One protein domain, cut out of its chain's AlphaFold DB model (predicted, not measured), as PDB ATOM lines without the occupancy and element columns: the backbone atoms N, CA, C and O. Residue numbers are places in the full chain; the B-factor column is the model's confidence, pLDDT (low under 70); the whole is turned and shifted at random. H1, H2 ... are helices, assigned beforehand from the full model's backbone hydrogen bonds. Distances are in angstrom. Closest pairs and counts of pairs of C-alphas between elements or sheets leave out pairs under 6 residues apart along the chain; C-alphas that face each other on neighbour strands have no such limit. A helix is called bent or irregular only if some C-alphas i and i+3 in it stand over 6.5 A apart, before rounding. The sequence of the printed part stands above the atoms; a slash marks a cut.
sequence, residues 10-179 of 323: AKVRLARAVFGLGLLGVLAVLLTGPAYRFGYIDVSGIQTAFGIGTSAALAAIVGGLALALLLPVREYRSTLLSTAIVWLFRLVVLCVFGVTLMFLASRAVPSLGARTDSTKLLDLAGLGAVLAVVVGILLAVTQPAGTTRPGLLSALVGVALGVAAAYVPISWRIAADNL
ATOM      1  N   ALA A  10     233.373 229.379 297.517       76.88
ATOM      2  CA  ALA A  10     233.418 227.950 297.210       76.88
ATOM      3  C   ALA A  10     232.794 227.612 295.840       76.88
ATOM      4  O   ALA A  10     233.413 226.918 295.039       76.88
ATOM      5  N   LYS A  11     231.613 228.162 295.517       71.62
ATOM      6  CA  LYS A  11     230.937 227.937 294.222       71.62
ATOM      7  C   LYS A  11     231.697 228.552 293.051       71.62
ATOM      8  O   LYS A  11     231.762 227.950 291.986       71.62
ATOM      9  N   VAL A  12     232.301 229.726 293.249       72.94
ATOM     10  CA  VAL A  12     233.134 230.371 292.219       72.94
ATOM     11  C   VAL A  12     234.396 229.550 291.947       72.94
ATOM     12  O   VAL A  12     234.757 229.353 290.789       72.94
ATOM     13  N   ARG A  13     235.046 229.030 292.996       79.94
ATOM     14  CA  ARG A  13     236.204 228.133 292.863       79.94
ATOM     15  C   ARG A  13     235.832 226.837 292.144       79.94
ATOM     16  O   ARG A  13     236.536 226.457 291.216       79.94
ATOM     17  N   LEU A  14     234.706 226.217 292.506       79.69
ATOM     18  CA  LEU A  14     234.219 225.001 291.852       79.69
ATOM     19  C   LEU A  14     233.907 225.230 290.365       79.69
ATOM     20  O   LEU A  14     234.354 224.459 289.527       79.69
ATOM     21  N   ALA A  15     233.209 226.314 290.017       74.50
ATOM     22  CA  ALA A  15     232.918 226.655 288.623       74.50
ATOM     23  C   ALA A  15     234.188 226.855 287.777       74.50
ATOM     24  O   ALA A  15     234.261 226.389 286.641       74.50
ATOM     25  N   ARG A  16     235.206 227.521 288.338       78.12
ATOM     26  CA  ARG A  16     236.515 227.683 287.686       78.12
ATOM     27  C   ARG A  16     237.242 226.351 287.527       78.12
ATOM     28  O   ARG A  16     237.841 226.127 286.482       78.12
ATOM     29  N   ALA A  17     237.162 225.472 288.524       82.06
ATOM     30  CA  ALA A  17     237.731 224.131 288.443       82.06
ATOM     31  C   ALA A  17     237.051 223.295 287.347       82.06
ATOM     32  O   ALA A  17     237.743 222.705 286.530       82.06
ATOM     33  N   VAL A  18     235.714 223.314 287.265       80.56
ATOM     34  CA  VAL A  18     234.942 222.633 286.207       80.56
ATOM     35  C   VAL A  18     235.345 223.128 284.820       80.56
ATOM     36  O   VAL A  18     235.611 222.321 283.932       80.56
ATOM     37  N   PHE A  19     235.441 224.446 284.639       76.88
ATOM     38  CA  PHE A  19     235.918 225.028 283.387       76.88
ATOM     39  C   PHE A  19     237.347 224.587 283.053       76.88
ATOM     40  O   PHE A  19     237.603 224.132 281.942       76.88
ATOM     41  N   GLY A  20     238.267 224.691 284.018       73.75
ATOM     42  CA  GLY A  20     239.667 224.313 283.835       73.75
ATOM     43  C   GLY A  20     239.839 222.838 283.476       73.75
ATOM     44  O   GLY A  20     240.616 222.521 282.584       73.75
ATOM     45  N   LEU A  21     239.069 221.948 284.106       81.19
ATOM     46  CA  LEU A  21     239.059 220.516 283.803       81.19
ATOM     47  C   LEU A  21     238.503 220.226 282.403       81.19
ATOM     48  O   LEU A  21     239.098 219.443 281.667       81.19
ATOM     49  N   GLY A  22     237.410 220.886 282.010       75.19
ATOM     50  CA  GLY A  22     236.853 220.757 280.662       75.19
ATOM     51  C   GLY A  22     237.835 221.233 279.591       75.19
ATOM     52  O   GLY A  22     238.070 220.536 278.606       75.19
ATOM     53  N   LEU A  23     238.469 222.387 279.815       77.94
ATOM     54  CA  LEU A  23     239.492 222.932 278.926       77.94
ATOM     55  C   LEU A  23     240.718 222.017 278.839       77.94
ATOM     56  O   LEU A  23     241.197 221.751 277.741       77.94
ATOM     57  N   LEU A  24     241.202 221.505 279.972       81.44
ATOM     58  CA  LEU A  24     242.313 220.557 280.009       81.44
ATOM     59  C   LEU A  24     241.971 219.271 279.252       81.44
ATOM     60  O   LEU A  24     242.805 218.782 278.496       81.44
ATOM     61  N   GLY A  25     240.741 218.768 279.391       78.06
ATOM     62  CA  GLY A  25     240.249 217.627 278.622       78.06
ATOM     63  C   GLY A  25     240.310 217.873 277.115       78.06
ATOM     64  O   GLY A  25     240.859 217.056 276.376       78.06
ATOM     65  N   VAL A  26     239.807 219.025 276.659       80.38
ATOM     66  CA  VAL A  26     239.825 219.397 275.235       80.38
ATOM     67  C   VAL A  26     241.249 219.557 274.724       80.38
ATOM     68  O   VAL A  26     241.570 219.014 273.675       80.38
ATOM     69  N   LEU A  27     242.114 220.263 275.454       82.94
ATOM     70  CA  LEU A  27     243.507 220.452 275.054       82.94
ATOM     71  C   LEU A  27     244.257 219.121 274.990       82.94
ATOM     72  O   LEU A  27     244.975 218.887 274.021       82.94
ATOM     73  N   ALA A  28     244.049 218.232 275.966       85.81
ATOM     74  CA  ALA A  28     244.657 216.907 275.971       85.81
ATOM     75  C   ALA A  28     244.305 216.118 274.703       85.81
ATOM     76  O   ALA A  28     245.191 215.499 274.130       85.81
ATOM     77  N   VAL A  29     243.052 216.190 274.234       84.44
ATOM     78  CA  VAL A  29     242.596 215.505 273.012       84.44
ATOM     79  C   VAL A  29     243.025 216.241 271.740       84.44
ATOM     80  O   VAL A  29     243.549 215.616 270.827       84.44
ATOM     81  N   LEU A  30     242.853 217.564 271.662       84.62
ATOM     82  CA  LEU A  30     243.210 218.366 270.482       84.62
ATOM     83  C   LEU A  30     244.696 218.269 270.139       84.62
ATOM     84  O   LEU A  30     245.061 218.138 268.967       84.62
ATOM     85  N   LEU A  31     245.546 218.298 271.164       89.31
ATOM     86  CA  LEU A  31     246.991 218.295 270.994       89.31
ATOM     87  C   LEU A  31     247.555 216.912 270.659       89.31
ATOM     88  O   LEU A  31     248.671 216.865 270.148       89.31
ATOM     89  N   THR A  32     246.823 215.801 270.851       90.25
ATOM     90  CA  THR A  32     247.374 214.461 270.565       90.25
ATOM     91  C   THR A  32     247.771 214.289 269.108       90.25
ATOM     92  O   THR A  32     248.816 213.714 268.825       90.25
ATOM     93  N   GLY A  33     246.951 214.764 268.170       88.38
ATOM     94  CA  GLY A  33     247.229 214.565 266.750       88.38
ATOM     95  C   GLY A  33     248.458 215.335 266.271       88.38
ATOM     96  O   GLY A  33     249.369 214.692 265.751       88.38
ATOM     97  N   PRO A  34     248.567 216.661 266.502       92.81
ATOM     98  CA  PRO A  34     249.800 217.394 266.238       92.81
ATOM     99  C   PRO A  34     250.998 216.814 266.994       92.81
ATOM    100  O   PRO A  34     252.053 216.637 266.392       92.81
ATOM    101  N   ALA A  35     250.841 216.467 268.276       92.56
ATOM    102  CA  ALA A  35     251.924 215.889 269.068       92.56
ATOM    103  C   ALA A  35     252.453 214.590 268.442       92.56
ATOM    104  O   ALA A  35     253.662 214.431 268.306       92.56
ATOM    105  N   TYR A  36     251.565 213.699 267.996       92.06
ATOM    106  CA  TYR A  36     251.955 212.476 267.298       92.06
ATOM    107  C   TYR A  36     252.589 212.784 265.936       92.06
ATOM    108  O   TYR A  36     253.660 212.279 265.610       92.06
ATOM    109  N   ARG A  37     251.962 213.664 265.147       91.69
ATOM    110  CA  ARG A  37     252.409 214.027 263.795       91.69
ATOM    111  C   ARG A  37     253.819 214.616 263.777       91.69
ATOM    112  O   ARG A  37     254.568 214.362 262.838       91.69
ATOM    113  N   PHE A  38     254.166 215.405 264.790       92.81
ATOM    114  CA  PHE A  38     255.496 215.993 264.955       92.81
ATOM    115  C   PHE A  38     256.453 215.111 265.778       92.81
ATOM    116  O   PHE A  38     257.573 215.532 266.049       92.81
ATOM    117  N   GLY A  39     256.045 213.892 266.152       91.06
ATOM    118  CA  GLY A  39     256.907 212.904 266.806       91.06
ATOM    119  C   GLY A  39     257.141 213.121 268.304       91.06
ATOM    120  O   GLY A  39     258.033 212.495 268.867       91.06
ATOM    121  N   TYR A  40     256.359 213.978 268.966       92.88
ATOM    122  CA  TYR A  40     256.449 214.192 270.416       92.88
ATOM    123  C   TYR A  40     255.859 213.037 271.229       92.88
ATOM    124  O   TYR A  40     256.247 212.837 272.377       92.88
ATOM    125  N   ILE A  41     254.903 212.301 270.655       90.75
ATOM    126  CA  ILE A  41     254.290 211.120 271.269       90.75
ATOM    127  C   ILE A  41     254.155 209.993 270.246       90.75
ATOM    128  O   ILE A  41     254.022 210.237 269.049       90.75
ATOM    129  N   ASP A  42     254.137 208.756 270.730       88.25
ATOM    130  CA  ASP A  42     253.825 207.567 269.946       88.25
ATOM    131  C   ASP A  42     252.342 207.165 270.112       88.25
ATOM    132  O   ASP A  42     251.532 207.877 270.715       88.25
ATOM    133  N   VAL A  43     251.961 206.002 269.574       84.94
ATOM    134  CA  VAL A  43     250.581 205.495 269.678       84.94
ATOM    135  C   VAL A  43     250.171 205.244 271.136       84.94
ATOM    136  O   VAL A  43     249.013 205.474 271.492       84.94
ATOM    137  N   SER A  44     251.099 204.816 271.998       83.19
ATOM    138  CA  SER A  44     250.824 204.614 273.428       83.19
ATOM    139  C   SER A  44     250.598 205.948 274.160       83.19
ATOM    140  O   SER A  44     249.707 206.068 275.009       83.19
ATOM    141  N   GLY A  45     251.319 206.994 273.752       83.44
ATOM    142  CA  GLY A  45     251.120 208.361 274.210       83.44
ATOM    143  C   GLY A  45     249.740 208.909 273.847       83.44
ATOM    144  O   GLY A  45     249.120 209.568 274.683       83.44
ATOM    145  N   ILE A  46     249.197 208.572 272.666       86.88
ATOM    146  CA  ILE A  46     247.813 208.934 272.296       86.88
ATOM    147  C   ILE A  46     246.821 208.330 273.294       86.88
ATOM    148  O   ILE A  46     245.956 209.039 273.805       86.88
ATOM    149  N   GLN A  47     246.955 207.037 273.608       81.38
ATOM    150  CA  GLN A  47     246.064 206.352 274.554       81.38
ATOM    151  C   GLN A  47     246.131 206.980 275.949       81.38
ATOM    152  O   GLN A  47     245.098 207.201 276.581       81.38
ATOM    153  N   THR A  48     247.338 207.320 276.404       78.81
ATOM    154  CA  THR A  48     247.561 207.971 277.702       78.81
ATOM    155  C   THR A  48     246.918 209.357 277.746       78.81
ATOM    156  O   THR A  48     246.156 209.659 278.666       78.81
ATOM    157  N   ALA A  49     247.158 210.189 276.729       81.62
ATOM    158  CA  ALA A  49     246.576 211.526 276.637       81.62
ATOM    159  C   ALA A  49     245.043 211.482 276.535       81.62
ATOM    160  O   ALA A  49     244.356 212.267 277.188       81.62
ATOM    161  N   PHE A  50     244.491 210.515 275.797       84.50
ATOM    162  CA  PHE A  50     243.052 210.259 275.747       84.50
ATOM    163  C   PHE A  50     242.495 209.822 277.107       84.50
ATOM    164  O   PHE A  50     241.435 210.303 277.509       84.50
ATOM    165  N   GLY A  51     243.203 208.971 277.853       72.81
ATOM    166  CA  GLY A  51     242.821 208.568 279.210       72.81
ATOM    167  C   GLY A  51     242.787 209.741 280.195       72.81
ATOM    168  O   GLY A  51     241.820 209.910 280.941       72.81
ATOM    169  N   ILE A  52     243.800 210.610 280.158       75.00
ATOM    170  CA  ILE A  52     243.845 211.825 280.984       75.00
ATOM    171  C   ILE A  52     242.724 212.788 280.576       75.00
ATOM    172  O   ILE A  52     241.981 213.274 281.429       75.00
ATOM    173  N   GLY A  53     242.567 213.031 279.272       77.31
ATOM    174  CA  GLY A  53     241.572 213.954 278.737       77.31
ATOM    175  C   GLY A  53     240.138 213.531 279.056       77.31
ATOM    176  O   GLY A  53     239.341 214.348 279.515       77.31
ATOM    177  N   THR A  54     239.825 212.242 278.903       79.00
ATOM    178  CA  THR A  54     238.520 211.673 279.285       79.00
ATOM    179  C   THR A  54     238.275 211.742 280.789       79.00
ATOM    180  O   THR A  54     237.170 212.077 281.207       79.00
ATOM    181  N   SER A  55     239.293 211.497 281.617       76.62
ATOM    182  CA  SER A  55     239.167 211.606 283.076       76.62
ATOM    183  C   SER A  55     238.883 213.047 283.514       76.62
ATOM    184  O   SER A  55     237.982 213.289 284.320       76.62
ATOM    185  N   ALA A  56     239.595 214.021 282.940       74.12
ATOM    186  CA  ALA A  56     239.356 215.441 283.186       74.12
ATOM    187  C   ALA A  56     237.962 215.878 282.705       74.12
ATOM    188  O   ALA A  56     237.250 216.586 283.420       74.12
ATOM    189  N   ALA A  57     237.534 215.394 281.538       80.94
ATOM    190  CA  ALA A  57     236.193 215.611 281.011       80.94
ATOM    191  C   ALA A  57     235.097 215.072 281.941       80.94
ATOM    192  O   ALA A  57     234.150 215.793 282.254       80.94
ATOM    193  N   LEU A  58     235.237 213.838 282.433       79.06
ATOM    194  CA  LEU A  58     234.296 213.240 283.383       79.06
ATOM    195  C   LEU A  58     234.235 214.045 284.685       79.06
ATOM    196  O   LEU A  58     233.144 214.332 285.178       79.06
ATOM    197  N   ALA A  59     235.384 214.475 285.210       76.50
ATOM    198  CA  ALA A  59     235.438 215.320 286.397       76.50
ATOM    199  C   ALA A  59     234.735 216.676 286.179       76.50
ATOM    200  O   ALA A  59     234.014 217.142 287.064       76.50
ATOM    201  N   ALA A  60     234.874 217.282 284.994       78.88
ATOM    202  CA  ALA A  60     234.152 218.500 284.627       78.88
ATOM    203  C   ALA A  60     232.632 218.271 284.556       78.88
ATOM    204  O   ALA A  60     231.867 219.069 285.096       78.88
ATOM    205  N   ILE A  61     232.189 217.159 283.958       76.44
ATOM    206  CA  ILE A  61     230.769 216.785 283.868       76.44
ATOM    207  C   ILE A  61     230.169 216.596 285.268       76.44
ATOM    208  O   ILE A  61     229.147 217.207 285.592       76.44
ATOM    209  N   VAL A  62     230.826 215.811 286.128       79.19
ATOM    210  CA  VAL A  62     230.374 215.547 287.505       79.19
ATOM    211  C   VAL A  62     230.367 216.828 288.342       79.19
ATOM    212  O   VAL A  62     229.390 217.110 289.038       79.19
ATOM    213  N   GLY A  63     231.418 217.646 288.252       78.12
ATOM    214  CA  GLY A  63     231.488 218.921 288.965       78.12
ATOM    215  C   GLY A  63     230.438 219.931 288.487       78.12
ATOM    216  O   GLY A  63     229.873 220.667 289.298       78.12
ATOM    217  N   GLY A  64     230.124 219.939 287.188       77.00
ATOM    218  CA  GLY A  64     229.059 220.757 286.612       77.00
ATOM    219  C   GLY A  64     227.665 220.333 287.075       77.00
ATOM    220  O   GLY A  64     226.867 221.191 287.454       77.00
ATOM    221  N   LEU A  65     227.395 219.023 287.137       75.00
ATOM    222  CA  LEU A  65     226.168 218.477 287.729       75.00
ATOM    223  C   LEU A  65     226.039 218.876 289.204       75.00
ATOM    224  O   LEU A  65     224.992 219.378 289.618       75.00
ATOM    225  N   ALA A  66     227.105 218.700 289.989       76.31
ATOM    226  CA  ALA A  66     227.118 219.090 291.394       76.31
ATOM    227  C   ALA A  66     226.806 220.585 291.552       76.31
ATOM    228  O   ALA A  66     225.982 220.965 292.384       76.31
ATOM    229  N   LEU A  67     227.388 221.447 290.709       71.94
ATOM    230  CA  LEU A  67     227.082 222.874 290.725       71.94
ATOM    231  C   LEU A  67     225.614 223.153 290.353       71.94
ATOM    232  O   LEU A  67     224.966 223.943 291.036       71.94
ATOM    233  N   ALA A  68     225.066 222.492 289.330       67.69
ATOM    234  CA  ALA A  68     223.669 222.655 288.914       67.69
ATOM    235  C   ALA A  68     222.663 222.273 290.021       67.69
ATOM    236  O   ALA A  68     221.634 222.940 290.181       67.69
ATOM    237  N   LEU A  69     222.982 221.248 290.819       69.94
ATOM    238  CA  LEU A  69     222.181 220.813 291.968       69.94
ATOM    239  C   LEU A  69     222.349 221.730 293.195       69.94
ATOM    240  O   LEU A  69     221.381 221.989 293.907       69.94
ATOM    241  N   LEU A  70     223.553 222.269 293.427       66.81
ATOM    242  CA  LEU A  70     223.894 223.097 294.599       66.81
ATOM    243  C   LEU A  70     223.616 224.604 294.425       66.81
ATOM    244  O   LEU A  70     223.776 225.391 295.372       66.81
ATOM    245  N   LEU A  71     223.240 225.059 293.228       60.84
ATOM    246  CA  LEU A  71     222.814 226.440 292.992       60.84
ATOM    247  C   LEU A  71     221.395 226.649 293.559       60.84
ATOM    248  O   LEU A  71     220.459 226.034 293.053       60.84
ATOM    249  N   PRO A  72     221.195 227.482 294.602       56.00
ATOM    250  CA  PRO A  72     219.872 227.746 295.161       56.00
ATOM    251  C   PRO A  72     218.993 228.505 294.160       56.00
ATOM    252  O   PRO A  72     219.480 229.322 293.385       56.00
ATOM    253  N   VAL A  73     217.679 228.271 294.227       52.25
ATOM    254  CA  VAL A  73     216.653 228.920 293.380       52.25
ATOM    255  C   VAL A  73     216.367 230.381 293.806       52.25
ATOM    256  O   VAL A  73     215.559 231.063 293.191       52.25
ATOM    257  N   ARG A  74     217.016 230.912 294.850       49.59
ATOM    258  CA  ARG A  74     216.759 232.262 295.401       49.59
ATOM    259  C   ARG A  74     218.056 233.078 295.400       49.59
ATOM    260  O   ARG A  74     219.106 232.521 295.692       49.59
ATOM    261  N   GLU A  75     218.068 234.363 295.046       47.41
ATOM    262  CA  GLU A  75     217.174 235.442 295.491       47.41
ATOM    263  C   GLU A  75     216.909 236.510 294.398       47.41
ATOM    264  O   GLU A  75     217.781 236.808 293.588       47.41
ATOM    265  N   TYR A  76     215.730 237.146 294.503       42.09
ATOM    266  CA  TYR A  76     215.206 238.355 293.829       42.09
ATOM    267  C   TYR A  76     214.252 238.186 292.627       42.09
ATOM    268  O   TYR A  76     214.647 237.759 291.550       42.09
ATOM    269  N   ARG A  77     212.985 238.601 292.837       46.09
ATOM    270  CA  ARG A  77     211.879 238.715 291.854       46.09
ATOM    271  C   ARG A  77     211.872 237.608 290.790       46.09
ATOM    272  O   ARG A  77     211.971 237.879 289.597       46.09
ATOM    273  N   SER A  78     211.735 236.355 291.216       54.03
ATOM    274  CA  SER A  78     211.580 235.244 290.282       54.03
ATOM    275  C   SER A  78     210.230 235.359 289.571       54.03
ATOM    276  O   SER A  78     209.185 235.078 290.158       54.03
ATOM    277  N   THR A  79     210.230 235.768 288.306       65.00
ATOM    278  CA  THR A  79     209.079 235.524 287.430       65.00
ATOM    279  C   THR A  79     208.880 234.011 287.305       65.00
ATOM    280  O   THR A  79     209.853 233.249 287.385       65.00
ATOM    281  N   LEU A  80     207.641 233.551 287.094       71.69
ATOM    282  CA  LEU A  80     207.352 232.131 286.827       71.69
ATOM    283  C   LEU A  80     208.267 231.577 285.723       71.69
ATOM    284  O   LEU A  80     208.816 230.487 285.861       71.69
ATOM    285  N   LEU A  81     208.531 232.397 284.700       67.62
ATOM    286  CA  LEU A  81     209.445 232.098 283.602       67.62
ATOM    287  C   LEU A  81     210.876 231.794 284.075       67.62
ATOM    288  O   LEU A  81     211.434 230.765 283.714       67.62
ATOM    289  N   SER A  82     211.471 232.646 284.917       60.66
ATOM    290  CA  SER A  82     212.838 232.429 285.423       60.66
ATOM    291  C   SER A  82     212.969 231.146 286.252       60.66
ATOM    292  O   SER A  82     213.955 230.421 286.136       60.66
ATOM    293  N   THR A  83     211.939 230.823 287.039       68.50
ATOM    294  CA  THR A  83     211.891 229.595 287.841       68.50
ATOM    295  C   THR A  83     211.761 228.371 286.938       68.50
ATOM    296  O   THR A  83     212.504 227.405 287.105       68.50
ATOM    297  N   ALA A  84     210.874 228.431 285.940       71.19
ATOM    298  CA  ALA A  84     210.691 227.370 284.956       71.19
ATOM    299  C   ALA A  84     211.981 227.083 284.172       71.19
ATOM    300  O   ALA A  84     212.348 225.921 284.021       71.19
ATOM    301  N   ILE A  85     212.720 228.117 283.753       64.69
ATOM    302  CA  ILE A  85     213.997 227.961 283.036       64.69
ATOM    303  C   ILE A  85     215.055 227.263 283.913       64.69
ATOM    304  O   ILE A  85     215.791 226.411 283.419       64.69
ATOM    305  N   VAL A  86     215.118 227.552 285.220       66.12
ATOM    306  CA  VAL A  86     216.043 226.869 286.153       66.12
ATOM    307  C   VAL A  86     215.701 225.392 286.325       66.12
ATOM    308  O   VAL A  86     216.599 224.546 286.315       66.12
ATOM    309  N   TRP A  87     214.419 225.059 286.468       72.50
ATOM    310  CA  TRP A  87     213.988 223.665 286.567       72.50
ATOM    311  C   TRP A  87     214.182 222.907 285.257       72.50
ATOM    312  O   TRP A  87     214.660 221.776 285.290       72.50
ATOM    313  N   LEU A  88     213.909 223.548 284.118       69.50
ATOM    314  CA  LEU A  88     214.202 222.996 282.798       69.50
ATOM    315  C   LEU A  88     215.699 222.714 282.642       69.50
ATOM    316  O   LEU A  88     216.075 221.626 282.222       69.50
ATOM    317  N   PHE A  89     216.562 223.651 283.036       67.38
ATOM    318  CA  PHE A  89     218.008 223.457 283.003       67.38
ATOM    319  C   PHE A  89     218.453 222.259 283.858       67.38
ATOM    320  O   PHE A  89     219.196 221.404 283.382       67.38
ATOM    321  N   ARG A  90     217.965 222.154 285.100       72.75
ATOM    322  CA  ARG A  90     218.261 221.008 285.977       72.75
ATOM    323  C   ARG A  90     217.772 219.691 285.388       72.75
ATOM    324  O   ARG A  90     218.498 218.705 285.461       72.75
ATOM    325  N   LEU A  91     216.578 219.685 284.798       72.38
ATOM    326  CA  LEU A  91     216.029 218.519 284.115       72.38
ATOM    327  C   LEU A  91     216.929 218.100 282.948       72.38
ATOM    328  O   LEU A  91     217.301 216.937 282.871       72.38
ATOM    329  N   VAL A  92     217.350 219.042 282.097       67.44
ATOM    330  CA  VAL A  92     218.271 218.770 280.981       67.44
ATOM    331  C   VAL A  92     219.594 218.194 281.490       67.44
ATOM    332  O   VAL A  92     220.045 217.172 280.982       67.44
ATOM    333  N   VAL A  93     220.199 218.789 282.522       68.19
ATOM    334  CA  VAL A  93     221.458 218.292 283.105       68.19
ATOM    335  C   VAL A  93     221.293 216.890 283.706       68.19
ATOM    336  O   VAL A  93     222.153 216.036 283.497       68.19
ATOM    337  N   LEU A  94     220.188 216.619 284.409       71.81
ATOM    338  CA  LEU A  94     219.878 215.290 284.944       71.81
ATOM    339  C   LEU A  94     219.667 214.260 283.831       71.81
ATOM    340  O   LEU A  94     220.161 213.143 283.950       71.81
ATOM    341  N   CYS A  95     218.999 214.633 282.738       71.62
ATOM    342  CA  CYS A  95     218.844 213.775 281.566       71.62
ATOM    343  C   CYS A  95     220.201 213.455 280.925       71.62
ATOM    344  O   CYS A  95     220.486 212.287 280.680       71.62
ATOM    345  N   VAL A  96     221.067 214.454 280.712       68.25
ATOM    346  CA  VAL A  96     222.425 214.249 280.169       68.25
ATOM    347  C   VAL A  96     223.241 213.332 281.075       68.25
ATOM    348  O   VAL A  96     223.899 212.411 280.594       68.25
ATOM    349  N   PHE A  97     223.176 213.539 282.390       71.62
ATOM    350  CA  PHE A  97     223.858 212.678 283.349       71.62
ATOM    351  C   PHE A  97     223.298 211.251 283.341       71.62
ATOM    352  O   PHE A  97     224.067 210.295 283.318       71.62
ATOM    353  N   GLY A  98     221.974 211.096 283.290       72.81
ATOM    354  CA  GLY A  98     221.304 209.800 283.186       72.81
ATOM    355  C   GLY A  98     221.699 209.035 281.924       72.81
ATOM    356  O   GLY A  98     222.104 207.881 282.021       72.81
ATOM    357  N   VAL A  99     221.678 209.685 280.754       70.88
ATOM    358  CA  VAL A  99     222.133 209.090 279.482       70.88
ATOM    359  C   VAL A  99     223.612 208.704 279.562       70.88
ATOM    360  O   VAL A  99     223.992 207.624 279.118       70.88
ATOM    361  N   THR A 100     224.437 209.545 280.192       68.56
ATOM    362  CA  THR A 100     225.863 209.264 280.414       68.56
ATOM    363  C   THR A 100     226.054 208.028 281.299       68.56
ATOM    364  O   THR A 100     226.824 207.139 280.951       68.56
ATOM    365  N   LEU A 101     225.321 207.910 282.411       74.44
ATOM    366  CA  LEU A 101     225.355 206.728 283.277       74.44
ATOM    367  C   LEU A 101     224.854 205.472 282.563       74.44
ATOM    368  O   LEU A 101     225.460 204.416 282.715       74.44
ATOM    369  N   MET A 102     223.787 205.575 281.768       72.00
ATOM    370  CA  MET A 102     223.291 204.462 280.953       72.00
ATOM    371  C   MET A 102     224.338 204.006 279.935       72.00
ATOM    372  O   MET A 102     224.535 202.805 279.764       72.00
ATOM    373  N   PHE A 103     225.042 204.949 279.304       70.56
ATOM    374  CA  PHE A 103     226.164 204.652 278.423       70.56
ATOM    375  C   PHE A 103     227.307 203.945 279.174       70.56
ATOM    376  O   PHE A 103     227.763 202.891 278.740       70.56
ATOM    377  N   LEU A 104     227.746 204.458 280.329       70.56
ATOM    378  CA  LEU A 104     228.788 203.797 281.128       70.56
ATOM    379  C   LEU A 104     228.348 202.392 281.581       70.56
ATOM    380  O   LEU A 104     229.125 201.440 281.498       70.56
ATOM    381  N   ALA A 105     227.097 202.241 282.021       73.19
ATOM    382  CA  ALA A 105     226.535 200.972 282.469       73.19
ATOM    383  C   ALA A 105     226.436 199.942 281.334       73.19
ATOM    384  O   ALA A 105     226.739 198.772 281.557       73.19
ATOM    385  N   SER A 106     226.084 200.360 280.112       71.12
ATOM    386  CA  SER A 106     226.044 199.460 278.952       71.12
ATOM    387  C   SER A 106     227.428 198.937 278.554       71.12
ATOM    388  O   SER A 106     227.539 197.859 277.971       71.12
ATOM    389  N   ARG A 107     228.499 199.656 278.914       69.62
ATOM    390  CA  ARG A 107     229.885 199.199 278.737       69.62
ATOM    391  C   ARG A 107     230.378 198.317 279.885       69.62
ATOM    392  O   ARG A 107     231.144 197.394 279.633       69.62
ATOM    393  N   ALA A 108     229.949 198.582 281.119       73.50
ATOM    394  CA  ALA A 108     230.343 197.798 282.291       73.50
ATOM    395  C   ALA A 108     229.604 196.452 282.391       73.50
ATOM    396  O   ALA A 108     230.148 195.485 282.918       73.50
ATOM    397  N   VAL A 109     228.367 196.387 281.889       76.56
ATOM    398  CA  VAL A 109     227.490 195.217 282.004       76.56
ATOM    399  C   VAL A 109     227.158 194.679 280.605       76.56
ATOM    400  O   VAL A 109     226.349 195.285 279.895       76.56
ATOM    401  N   PRO A 110     227.711 193.518 280.199       72.06
ATOM    402  CA  PRO A 110     227.540 192.976 278.846       72.06
ATOM    403  C   PRO A 110     226.078 192.790 278.410       72.06
ATOM    404  O   PRO A 110     225.739 193.019 277.249       72.06
ATOM    405  N   SER A 111     225.187 192.425 279.339       72.88
ATOM    406  CA  SER A 111     223.756 192.224 279.058       72.88
ATOM    407  C   SER A 111     223.002 193.519 278.742       72.88
ATOM    408  O   SER A 111     222.004 193.478 278.020       72.88
ATOM    409  N   LEU A 112     223.470 194.663 279.253       62.44
ATOM    410  CA  LEU A 112     222.938 195.985 278.924       62.44
ATOM    411  C   LEU A 112     223.503 196.471 277.586       62.44
ATOM    412  O   LEU A 112     222.739 196.955 276.756       62.44
ATOM    413  N   GLY A 113     224.799 196.255 277.340       59.56
ATOM    414  CA  GLY A 113     225.449 196.557 276.061       59.56
ATOM    415  C   GLY A 113     224.769 195.890 274.866       59.56
ATOM    416  O   GLY A 113     224.497 196.554 273.873       59.56
ATOM    417  N   ALA A 114     224.389 194.616 274.994       59.28
ATOM    418  CA  ALA A 114     223.681 193.877 273.944       59.28
ATOM    419  C   ALA A 114     222.277 194.427 273.616       59.28
ATOM    420  O   ALA A 114     221.723 194.115 272.565       59.28
ATOM    421  N   ARG A 115     221.680 195.221 274.515       61.22
ATOM    422  CA  ARG A 115     220.318 195.767 274.376       61.22
ATOM    423  C   ARG A 115     220.293 197.233 273.952       61.22
ATOM    424  O   ARG A 115     219.211 197.773 273.728       61.22
ATOM    425  N   THR A 116     221.445 197.891 273.868       62.09
ATOM    426  CA  THR A 116     221.528 199.335 273.630       62.09
ATOM    427  C   THR A 116     222.478 199.663 272.496       62.09
ATOM    428  O   THR A 116     223.609 199.189 272.473       62.09
ATOM    429  N   ASP A 117     222.055 200.554 271.605       71.19
ATOM    430  CA  ASP A 117     222.919 201.103 270.566       71.19
ATOM    431  C   ASP A 117     223.824 202.192 271.172       71.19
ATOM    432  O   ASP A 117     223.427 203.347 271.350       71.19
ATOM    433  N   SER A 118     225.026 201.797 271.598       65.75
ATOM    434  CA  SER A 118     225.922 202.646 272.390       65.75
ATOM    435  C   SER A 118     226.406 203.897 271.652       65.75
ATOM    436  O   SER A 118     226.734 204.886 272.303       65.75
ATOM    437  N   THR A 119     226.439 203.876 270.316       67.81
ATOM    438  CA  THR A 119     226.781 205.053 269.498       67.81
ATOM    439  C   THR A 119     225.660 206.087 269.553       67.81
ATOM    440  O   THR A 119     225.922 207.244 269.858       67.81
ATOM    441  N   LYS A 120     224.398 205.661 269.417       73.44
ATOM    442  CA  LYS A 120     223.235 206.549 269.573       73.44
ATOM    443  C   LYS A 120     223.146 207.158 270.970       73.44
ATOM    444  O   LYS A 120     222.763 208.317 271.104       73.44
ATOM    445  N   LEU A 121     223.498 206.401 272.015       68.62
ATOM    446  CA  LEU A 121     223.562 206.933 273.383       68.62
ATOM    447  C   LEU A 121     224.645 208.014 273.526       68.62
ATOM    448  O   LEU A 121     224.405 209.021 274.194       68.62
ATOM    449  N   LEU A 122     225.802 207.835 272.882       68.94
ATOM    450  CA  LEU A 122     226.870 208.835 272.856       68.94
ATOM    451  C   LEU A 122     226.445 210.099 272.088       68.94
ATOM    452  O   LEU A 122     226.636 211.204 272.595       68.94
ATOM    453  N   ASP A 123     225.818 209.944 270.921       71.69
ATOM    454  CA  ASP A 123     225.303 211.061 270.116       71.69
ATOM    455  C   ASP A 123     224.242 211.858 270.883       71.69
ATOM    456  O   ASP A 123     224.270 213.091 270.913       71.69
ATOM    457  N   LEU A 124     223.334 211.160 271.572       71.62
ATOM    458  CA  LEU A 124     222.295 211.780 272.389       71.62
ATOM    459  C   LEU A 124     222.879 212.515 273.604       71.62
ATOM    460  O   LEU A 124     222.412 213.607 273.934       71.62
ATOM    461  N   ALA A 125     223.915 211.962 274.247       66.75
ATOM    462  CA  ALA A 125     224.646 212.649 275.312       66.75
ATOM    463  C   ALA A 125     225.331 213.923 274.789       66.75
ATOM    464  O   ALA A 125     225.250 214.971 275.434       66.75
ATOM    465  N   GLY A 126     225.938 213.856 273.599       67.56
ATOM    466  CA  GLY A 126     226.529 215.001 272.906       67.56
ATOM    467  C   GLY A 126     225.507 216.099 272.607       67.56
ATOM    468  O   GLY A 126     225.704 217.255 272.984       67.56
ATOM    469  N   LEU A 127     224.371 215.738 272.003       73.94
ATOM    470  CA  LEU A 127     223.283 216.672 271.699       73.94
ATOM    471  C   LEU A 127     222.692 217.290 272.973       73.94
ATOM    472  O   LEU A 127     222.471 218.500 273.039       73.94
ATOM    473  N   GLY A 128     222.470 216.474 274.004       67.19
ATOM    474  CA  GLY A 128     221.982 216.934 275.297       67.19
ATOM    475  C   GLY A 128     222.952 217.904 275.978       67.19
ATOM    476  O   GLY A 128     222.513 218.878 276.588       67.19
ATOM    477  N   ALA A 129     224.264 217.703 275.827       64.31
ATOM    478  CA  ALA A 129     225.275 218.630 276.328       64.31
ATOM    479  C   ALA A 129     225.238 219.975 275.592       64.31
ATOM    480  O   ALA A 129     225.266 221.021 276.239       64.31
ATOM    481  N   VAL A 130     225.096 219.967 274.262       70.06
ATOM    482  CA  VAL A 130     224.896 221.196 273.473       70.06
ATOM    483  C   VAL A 130     223.627 221.922 273.925       70.06
ATOM    484  O   VAL A 130     223.661 223.127 274.178       70.06
ATOM    485  N   LEU A 131     222.521 221.198 274.115       69.44
ATOM    486  CA  LEU A 131     221.271 221.772 274.614       69.44
ATOM    487  C   LEU A 131     221.433 222.373 276.020       69.44
ATOM    488  O   LEU A 131     220.954 223.479 276.270       69.44
ATOM    489  N   ALA A 132     222.146 221.695 276.925       62.94
ATOM    490  CA  ALA A 132     222.434 222.195 278.269       62.94
ATOM    491  C   ALA A 132     223.217 223.518 278.234       62.94
ATOM    492  O   ALA A 132     222.933 224.424 279.019       62.94
ATOM    493  N   VAL A 133     224.161 223.656 277.298       65.50
ATOM    494  CA  VAL A 133     224.923 224.894 277.075       65.50
ATOM    495  C   VAL A 133     224.027 226.004 276.562       65.50
ATOM    496  O   VAL A 133     224.058 227.101 277.112       65.50
ATOM    497  N   VAL A 134     223.198 225.730 275.552       69.62
ATOM    498  CA  VAL A 134     222.278 226.720 274.974       69.62
ATOM    499  C   VAL A 134     221.293 227.227 276.029       69.62
ATOM    500  O   VAL A 134     221.193 228.433 276.253       69.62
ATOM    501  N   VAL A 135     220.618 226.317 276.740       65.12
ATOM    502  CA  VAL A 135     219.696 226.662 277.836       65.12
ATOM    503  C   VAL A 135     220.429 227.421 278.938       65.12
ATOM    504  O   VAL A 135     219.912 228.395 279.481       65.12
ATOM    505  N   GLY A 136     221.658 227.020 279.239       62.44
ATOM    506  CA  GLY A 136     222.501 227.670 280.222       62.44
ATOM    507  C   GLY A 136     222.933 229.098 279.856       62.44
ATOM    508  O   GLY A 136     222.936 229.979 280.719       62.44
ATOM    509  N   ILE A 137     223.234 229.358 278.579       66.50
ATOM    510  CA  ILE A 137     223.500 230.702 278.044       66.50
ATOM    511  C   ILE A 137     222.244 231.568 278.160       66.50
ATOM    512  O   ILE A 137     222.321 232.682 278.683       66.50
ATOM    513  N   LEU A 138     221.080 231.049 277.753       65.06
ATOM    514  CA  LEU A 138     219.796 231.747 277.892       65.06
ATOM    515  C   LEU A 138     219.534 232.122 279.357       65.06
ATOM    516  O   LEU A 138     219.224 233.273 279.667       65.06
ATOM    517  N   LEU A 139     219.754 231.180 280.277       62.94
ATOM    518  CA  LEU A 139     219.608 231.396 281.713       62.94
ATOM    519  C   LEU A 139     220.543 232.506 282.202       62.94
ATOM    520  O   LEU A 139     220.101 233.412 282.905       62.94
ATOM    521  N   ALA A 140     221.806 232.512 281.778       64.00
ATOM    522  CA  ALA A 140     222.746 233.562 282.144       64.00
ATOM    523  C   ALA A 140     222.332 234.950 281.628       64.00
ATOM    524  O   ALA A 140     222.441 235.929 282.376       64.00
ATOM    525  N   VAL A 141     221.792 235.044 280.410       66.12
ATOM    526  CA  VAL A 141     221.262 236.297 279.842       66.12
ATOM    527  C   VAL A 141     220.080 236.832 280.662       66.12
ATOM    528  O   VAL A 141     219.983 238.042 280.843       66.12
ATOM    529  N   THR A 142     219.256 235.976 281.277       63.59
ATOM    530  CA  THR A 142     218.119 236.429 282.116       63.59
ATOM    531  C   THR A 142     218.484 236.973 283.502       63.59
ATOM    532  O   THR A 142     217.657 237.612 284.148       63.59
ATOM    533  N   GLN A 143     219.698 236.723 283.998       59.72
ATOM    534  CA  GLN A 143     220.087 237.151 285.353       59.72
ATOM    535  C   GLN A 143     220.403 238.682 285.409       59.72
ATOM    536  O   GLN A 143     220.238 239.378 284.424       59.72
ATOM    537  N   PRO A 144     220.792 239.307 286.531       58.25
ATOM    538  CA  PRO A 144     221.300 240.703 286.533       58.25
ATOM    539  C   PRO A 144     222.835 240.793 286.528       58.25
ATOM    540  O   PRO A 144     223.507 239.914 287.072       58.25
ATOM    541  N   ALA A 145     223.426 241.854 285.956       51.97
ATOM    542  CA  ALA A 145     224.886 242.031 285.917       51.97
ATOM    543  C   ALA A 145     225.448 242.111 287.350       51.97
ATOM    544  O   ALA A 145     224.871 242.800 288.193       51.97
ATOM    545  N   GLY A 146     226.515 241.352 287.639       54.12
ATOM    546  CA  GLY A 146     227.125 241.239 288.976       54.12
ATOM    547  C   GLY A 146     226.589 240.124 289.896       54.12
ATOM    548  O   GLY A 146     226.828 240.174 291.097       54.12
ATOM    549  N   THR A 147     225.858 239.133 289.374       59.38
ATOM    550  CA  THR A 147     225.387 237.938 290.119       59.38
ATOM    551  C   THR A 147     226.249 236.690 289.841       59.38
ATOM    552  O   THR A 147     227.287 236.781 289.191       59.38
ATOM    553  N   THR A 148     225.819 235.500 290.291       58.28
ATOM    554  CA  THR A 148     226.401 234.163 290.011       58.28
ATOM    555  C   THR A 148     226.542 233.805 288.518       58.28
ATOM    556  O   THR A 148     227.131 232.770 288.202       58.28
ATOM    557  N   ARG A 149     226.056 234.661 287.604       58.16
ATOM    558  CA  ARG A 149     226.162 234.584 286.133       58.16
ATOM    559  C   ARG A 149     227.492 234.039 285.596       58.16
ATOM    560  O   ARG A 149     227.436 233.078 284.831       58.16
ATOM    561  N   PRO A 150     228.670 234.586 285.966       58.34
ATOM    562  CA  PRO A 150     229.929 234.118 285.395       58.34
ATOM    563  C   PRO A 150     230.251 232.687 285.830       58.34
ATOM    564  O   PRO A 150     230.741 231.906 285.031       58.34
ATOM    565  N   GLY A 151     229.922 232.312 287.072       61.09
ATOM    566  CA  GLY A 151     230.176 230.966 287.591       61.09
ATOM    567  C   GLY A 151     229.298 229.897 286.937       61.09
ATOM    568  O   GLY A 151     229.788 228.823 286.609       61.09
ATOM    569  N   LEU A 152     228.019 230.199 286.697       66.56
ATOM    570  CA  LEU A 152     227.133 229.284 285.976       66.56
ATOM    571  C   LEU A 152     227.595 229.097 284.522       66.56
ATOM    572  O   LEU A 152     227.739 227.962 284.077       66.56
ATOM    573  N   LEU A 153     227.891 230.192 283.813       65.88
ATOM    574  CA  LEU A 153     228.399 230.142 282.437       65.88
ATOM    575  C   LEU A 153     229.715 229.370 282.325       65.88
ATOM    576  O   LEU A 153     229.844 228.513 281.458       65.88
ATOM    577  N   SER A 154     230.680 229.626 283.210       63.53
ATOM    578  CA  SER A 154     231.953 228.899 283.205       63.53
ATOM    579  C   SER A 154     231.761 227.398 283.424       63.53
ATOM    580  O   SER A 154     232.401 226.604 282.741       63.53
ATOM    581  N   ALA A 155     230.863 226.990 284.324       67.31
ATOM    582  CA  ALA A 155     230.594 225.574 284.558       67.31
ATOM    583  C   ALA A 155     229.912 224.902 283.359       67.31
ATOM    584  O   ALA A 155     230.300 223.807 282.974       67.31
ATOM    585  N   LEU A 156     228.949 225.578 282.736       70.12
ATOM    586  CA  LEU A 156     228.273 225.115 281.524       70.12
ATOM    587  C   LEU A 156     229.235 224.897 280.364       70.12
ATOM    588  O   LEU A 156     229.226 223.842 279.739       70.12
ATOM    589  N   VAL A 157     230.093 225.885 280.112       69.19
ATOM    590  CA  VAL A 157     231.139 225.779 279.097       69.19
ATOM    591  C   VAL A 157     232.120 224.664 279.470       69.19
ATOM    592  O   VAL A 157     232.483 223.874 278.610       69.19
ATOM    593  N   GLY A 158     232.490 224.525 280.746       68.69
ATOM    594  CA  GLY A 158     233.334 223.423 281.216       68.69
ATOM    595  C   GLY A 158     232.742 222.037 280.945       68.69
ATOM    596  O   GLY A 158     233.447 221.163 280.451       68.69
ATOM    597  N   VAL A 159     231.443 221.843 281.194       73.62
ATOM    598  CA  VAL A 159     230.732 220.594 280.869       73.62
ATOM    599  C   VAL A 159     230.692 220.359 279.359       73.62
ATOM    600  O   VAL A 159     230.959 219.244 278.921       73.62
ATOM    601  N   ALA A 160     230.413 221.397 278.564       74.19
ATOM    602  CA  ALA A 160     230.419 221.319 277.100       74.19
ATOM    603  C   ALA A 160     231.758 220.823 276.562       74.19
ATOM    604  O   ALA A 160     231.816 219.892 275.762       74.19
ATOM    605  N   LEU A 161     232.834 221.456 277.039       73.44
ATOM    606  CA  LEU A 161     234.202 221.118 276.689       73.44
ATOM    607  C   LEU A 161     234.519 219.692 277.144       73.44
ATOM    608  O   LEU A 161     235.075 218.925 276.369       73.44
ATOM    609  N   GLY A 162     234.089 219.297 278.345       71.69
ATOM    610  CA  GLY A 162     234.216 217.923 278.824       71.69
ATOM    611  C   GLY A 162     233.551 216.910 277.886       71.69
ATOM    612  O   GLY A 162     234.199 215.969 277.439       71.69
ATOM    613  N   VAL A 163     232.287 217.115 277.517       76.94
ATOM    614  CA  VAL A 163     231.579 216.200 276.604       76.94
ATOM    615  C   VAL A 163     232.243 216.157 275.225       76.94
ATOM    616  O   VAL A 163     232.472 215.070 274.695       76.94
ATOM    617  N   ALA A 164     232.626 217.312 274.675       77.12
ATOM    618  CA  ALA A 164     233.341 217.386 273.403       77.12
ATOM    619  C   ALA A 164     234.690 216.646 273.451       77.12
ATOM    620  O   ALA A 164     235.016 215.894 272.534       77.12
ATOM    621  N   ALA A 165     235.452 216.807 274.536       75.31
ATOM    622  CA  ALA A 165     236.714 216.105 274.749       75.31
ATOM    623  C   ALA A 165     236.523 214.589 274.873       75.31
ATOM    624  O   ALA A 165     237.310 213.818 274.334       75.31
ATOM    625  N   ALA A 166     235.472 214.142 275.561       77.62
ATOM    626  CA  ALA A 166     235.223 212.723 275.772       77.62
ATOM    627  C   ALA A 166     234.757 211.993 274.497       77.62
ATOM    628  O   ALA A 166     234.984 210.791 274.366       77.62
ATOM    629  N   TYR A 167     234.140 212.701 273.545       81.62
ATOM    630  CA  TYR A 167     233.515 212.104 272.363       81.62
ATOM    631  C   TYR A 167     234.477 211.264 271.506       81.62
ATOM    632  O   TYR A 167     234.200 210.095 271.225       81.62
ATOM    633  N   VAL A 168     235.628 211.819 271.105       84.56
ATOM    634  CA  VAL A 168     236.576 211.115 270.217       84.56
ATOM    635  C   VAL A 168     237.150 209.853 270.881       84.56
ATOM    636  O   VAL A 168     236.991 208.776 270.308       84.56
ATOM    637  N   PRO A 169     237.734 209.907 272.093       82.88
ATOM    638  CA  PRO A 169     238.254 208.708 272.750       82.88
ATOM    639  C   PRO A 169     237.189 207.636 272.999       82.88
ATOM    640  O   PRO A 169     237.458 206.446 272.831       82.88
ATOM    641  N   ILE A 170     235.971 208.043 273.373       82.56
ATOM    642  CA  ILE A 170     234.873 207.107 273.609       82.56
ATOM    643  C   ILE A 170     234.431 206.452 272.294       82.56
ATOM    644  O   ILE A 170     234.297 205.231 272.251       82.56
ATOM    645  N   SER A 171     234.250 207.219 271.215       83.31
ATOM    646  CA  SER A 171     233.883 206.653 269.907       83.31
ATOM    647  C   SER A 171     234.931 205.659 269.394       83.31
ATOM    648  O   SER A 171     234.575 204.584 268.911       83.31
ATOM    649  N   TRP A 172     236.221 205.946 269.587       86.94
ATOM    650  CA  TRP A 172     237.306 205.024 269.248       86.94
ATOM    651  C   TRP A 172     237.293 203.764 270.104       86.94
ATOM    652  O   TRP A 172     237.521 202.671 269.589       86.94
ATOM    653  N   ARG A 173     236.987 203.890 271.401       84.56
ATOM    654  CA  ARG A 173     236.820 202.734 272.284       84.56
ATOM    655  C   ARG A 173     235.679 201.840 271.799       84.56
ATOM    656  O   ARG A 173     235.888 200.640 271.675       84.56
ATOM    657  N   ILE A 174     234.525 202.426 271.469       83.19
ATOM    658  CA  ILE A 174     233.369 201.704 270.914       83.19
ATOM    659  C   ILE A 174     233.755 200.990 269.611       83.19
ATOM    660  O   ILE A 174     233.444 199.812 269.444       83.19
ATOM    661  N   ALA A 175     234.458 201.672 268.702       86.56
ATOM    662  CA  ALA A 175     234.932 201.072 267.458       86.56
ATOM    663  C   ALA A 175     235.885 199.894 267.720       86.56
ATOM    664  O   ALA A 175     235.722 198.835 267.125       86.56
ATOM    665  N   ALA A 176     236.827 200.041 268.654       86.81
ATOM    666  CA  ALA A 176     237.775 198.990 269.018       86.81
ATOM    667  C   ALA A 176     237.103 197.742 269.615       86.81
ATOM    668  O   ALA A 176     237.645 196.647 269.496       86.81
ATOM    669  N   ASP A 177     235.952 197.904 270.269       85.62
ATOM    670  CA  ASP A 177     235.196 196.796 270.857       85.62
ATOM    671  C   ASP A 177     234.317 196.056 269.842       85.62
ATOM    672  O   ASP A 177     234.071 194.863 270.000       85.62
ATOM    673  N   ASN A 178     233.839 196.758 268.811       86.31
ATOM    674  CA  ASN A 178     232.832 196.232 267.888       86.31
ATOM    675  C   ASN A 178     233.392 195.843 266.514       86.31
ATOM    676  O   ASN A 178     232.733 195.115 265.774       86.31
ATOM    677  N   LEU A 179     234.572 196.345 266.142       91.81
ATOM    678  CA  LEU A 179     235.168 196.104 264.832       91.81
ATOM    679  C   LEU A 179     236.302 195.076 264.906       91.81
ATOM    680  O   LEU A 179     236.998 194.988 265.921       91.81
TER     681      LEU A 179
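This is residues 10 to 179 of the 323 residues of the protein "DUF1499 domain-containing protein" of Enhydrobacter sp. CC-CFT640 (UniProt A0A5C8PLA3). Five long helices and arms make an up-and-down bundle, each running against the one before: H6a is in the middle, with H1 and H2 packed on one side and H5 on the other, and H3 packs on H5. H6b runs on past the middle, and tiny H4 sits at the end of H3. The printed part has 170 residues with six named helices, H1 to H6 in chain order, and no named strand: all helix, compact, radius of gyration of the C-alphas 17.5 A, spans 55 by 40 by 22 A.

H6, residues 149 to 178, was assigned as one helix by its hydrogen bonds but is bent, C-alphas 165 and 168 being 6.7 A apart; its arms are H6a, residues 149 to 165, and H6b, residues 168 to 178. H6a touches H1, residues 10 to 37, closest at the C-alphas of Phe 19 and Gly 158, 3.7 A, the same way at a shallow tilt of 30 degrees. H6a touches H2, residues 43 to 70, closest at the C-alphas of Ala 57 and Gly 162, 3.7 A. H5, residues 118 to 142, forms a hairpin with H6a, closest C-alphas Ala 140 and Arg 149, 5.4 A. H5 touches H3, residues 80 to 108, closest C-alphas Val 96 and Ala 125, 5.6 A, opposite ways at 22 degrees, a shallow tilt. H4, residues 110 to 113, touches H3 only at the corner, closest C-alphas Ser 106 and Gly 113, 4.1 A. Every O i to N i+4 pair is within hydrogen-bond range in H2, H3, H5, H6a and H6b, and 21 of 24 in H1; H4 is too short for one.

H1 spans 40.9 A from C-alpha 10 at (233.418, 227.950, 297.210), H2 40.5 A, H3 41.6 A, H5 36.0 A and H6a 24.1 A; H6b ends at C-alpha 178 (232.832, 196.232, 267.888).

The C-alphas farthest apart, of Gly 39 and Arg 77, are 57.6 A apart. The printed part has no cut and no long link. Mean pLDDT of the printed part is 73.0, with residues 68 to 79 and 131 to 155 among those under 70.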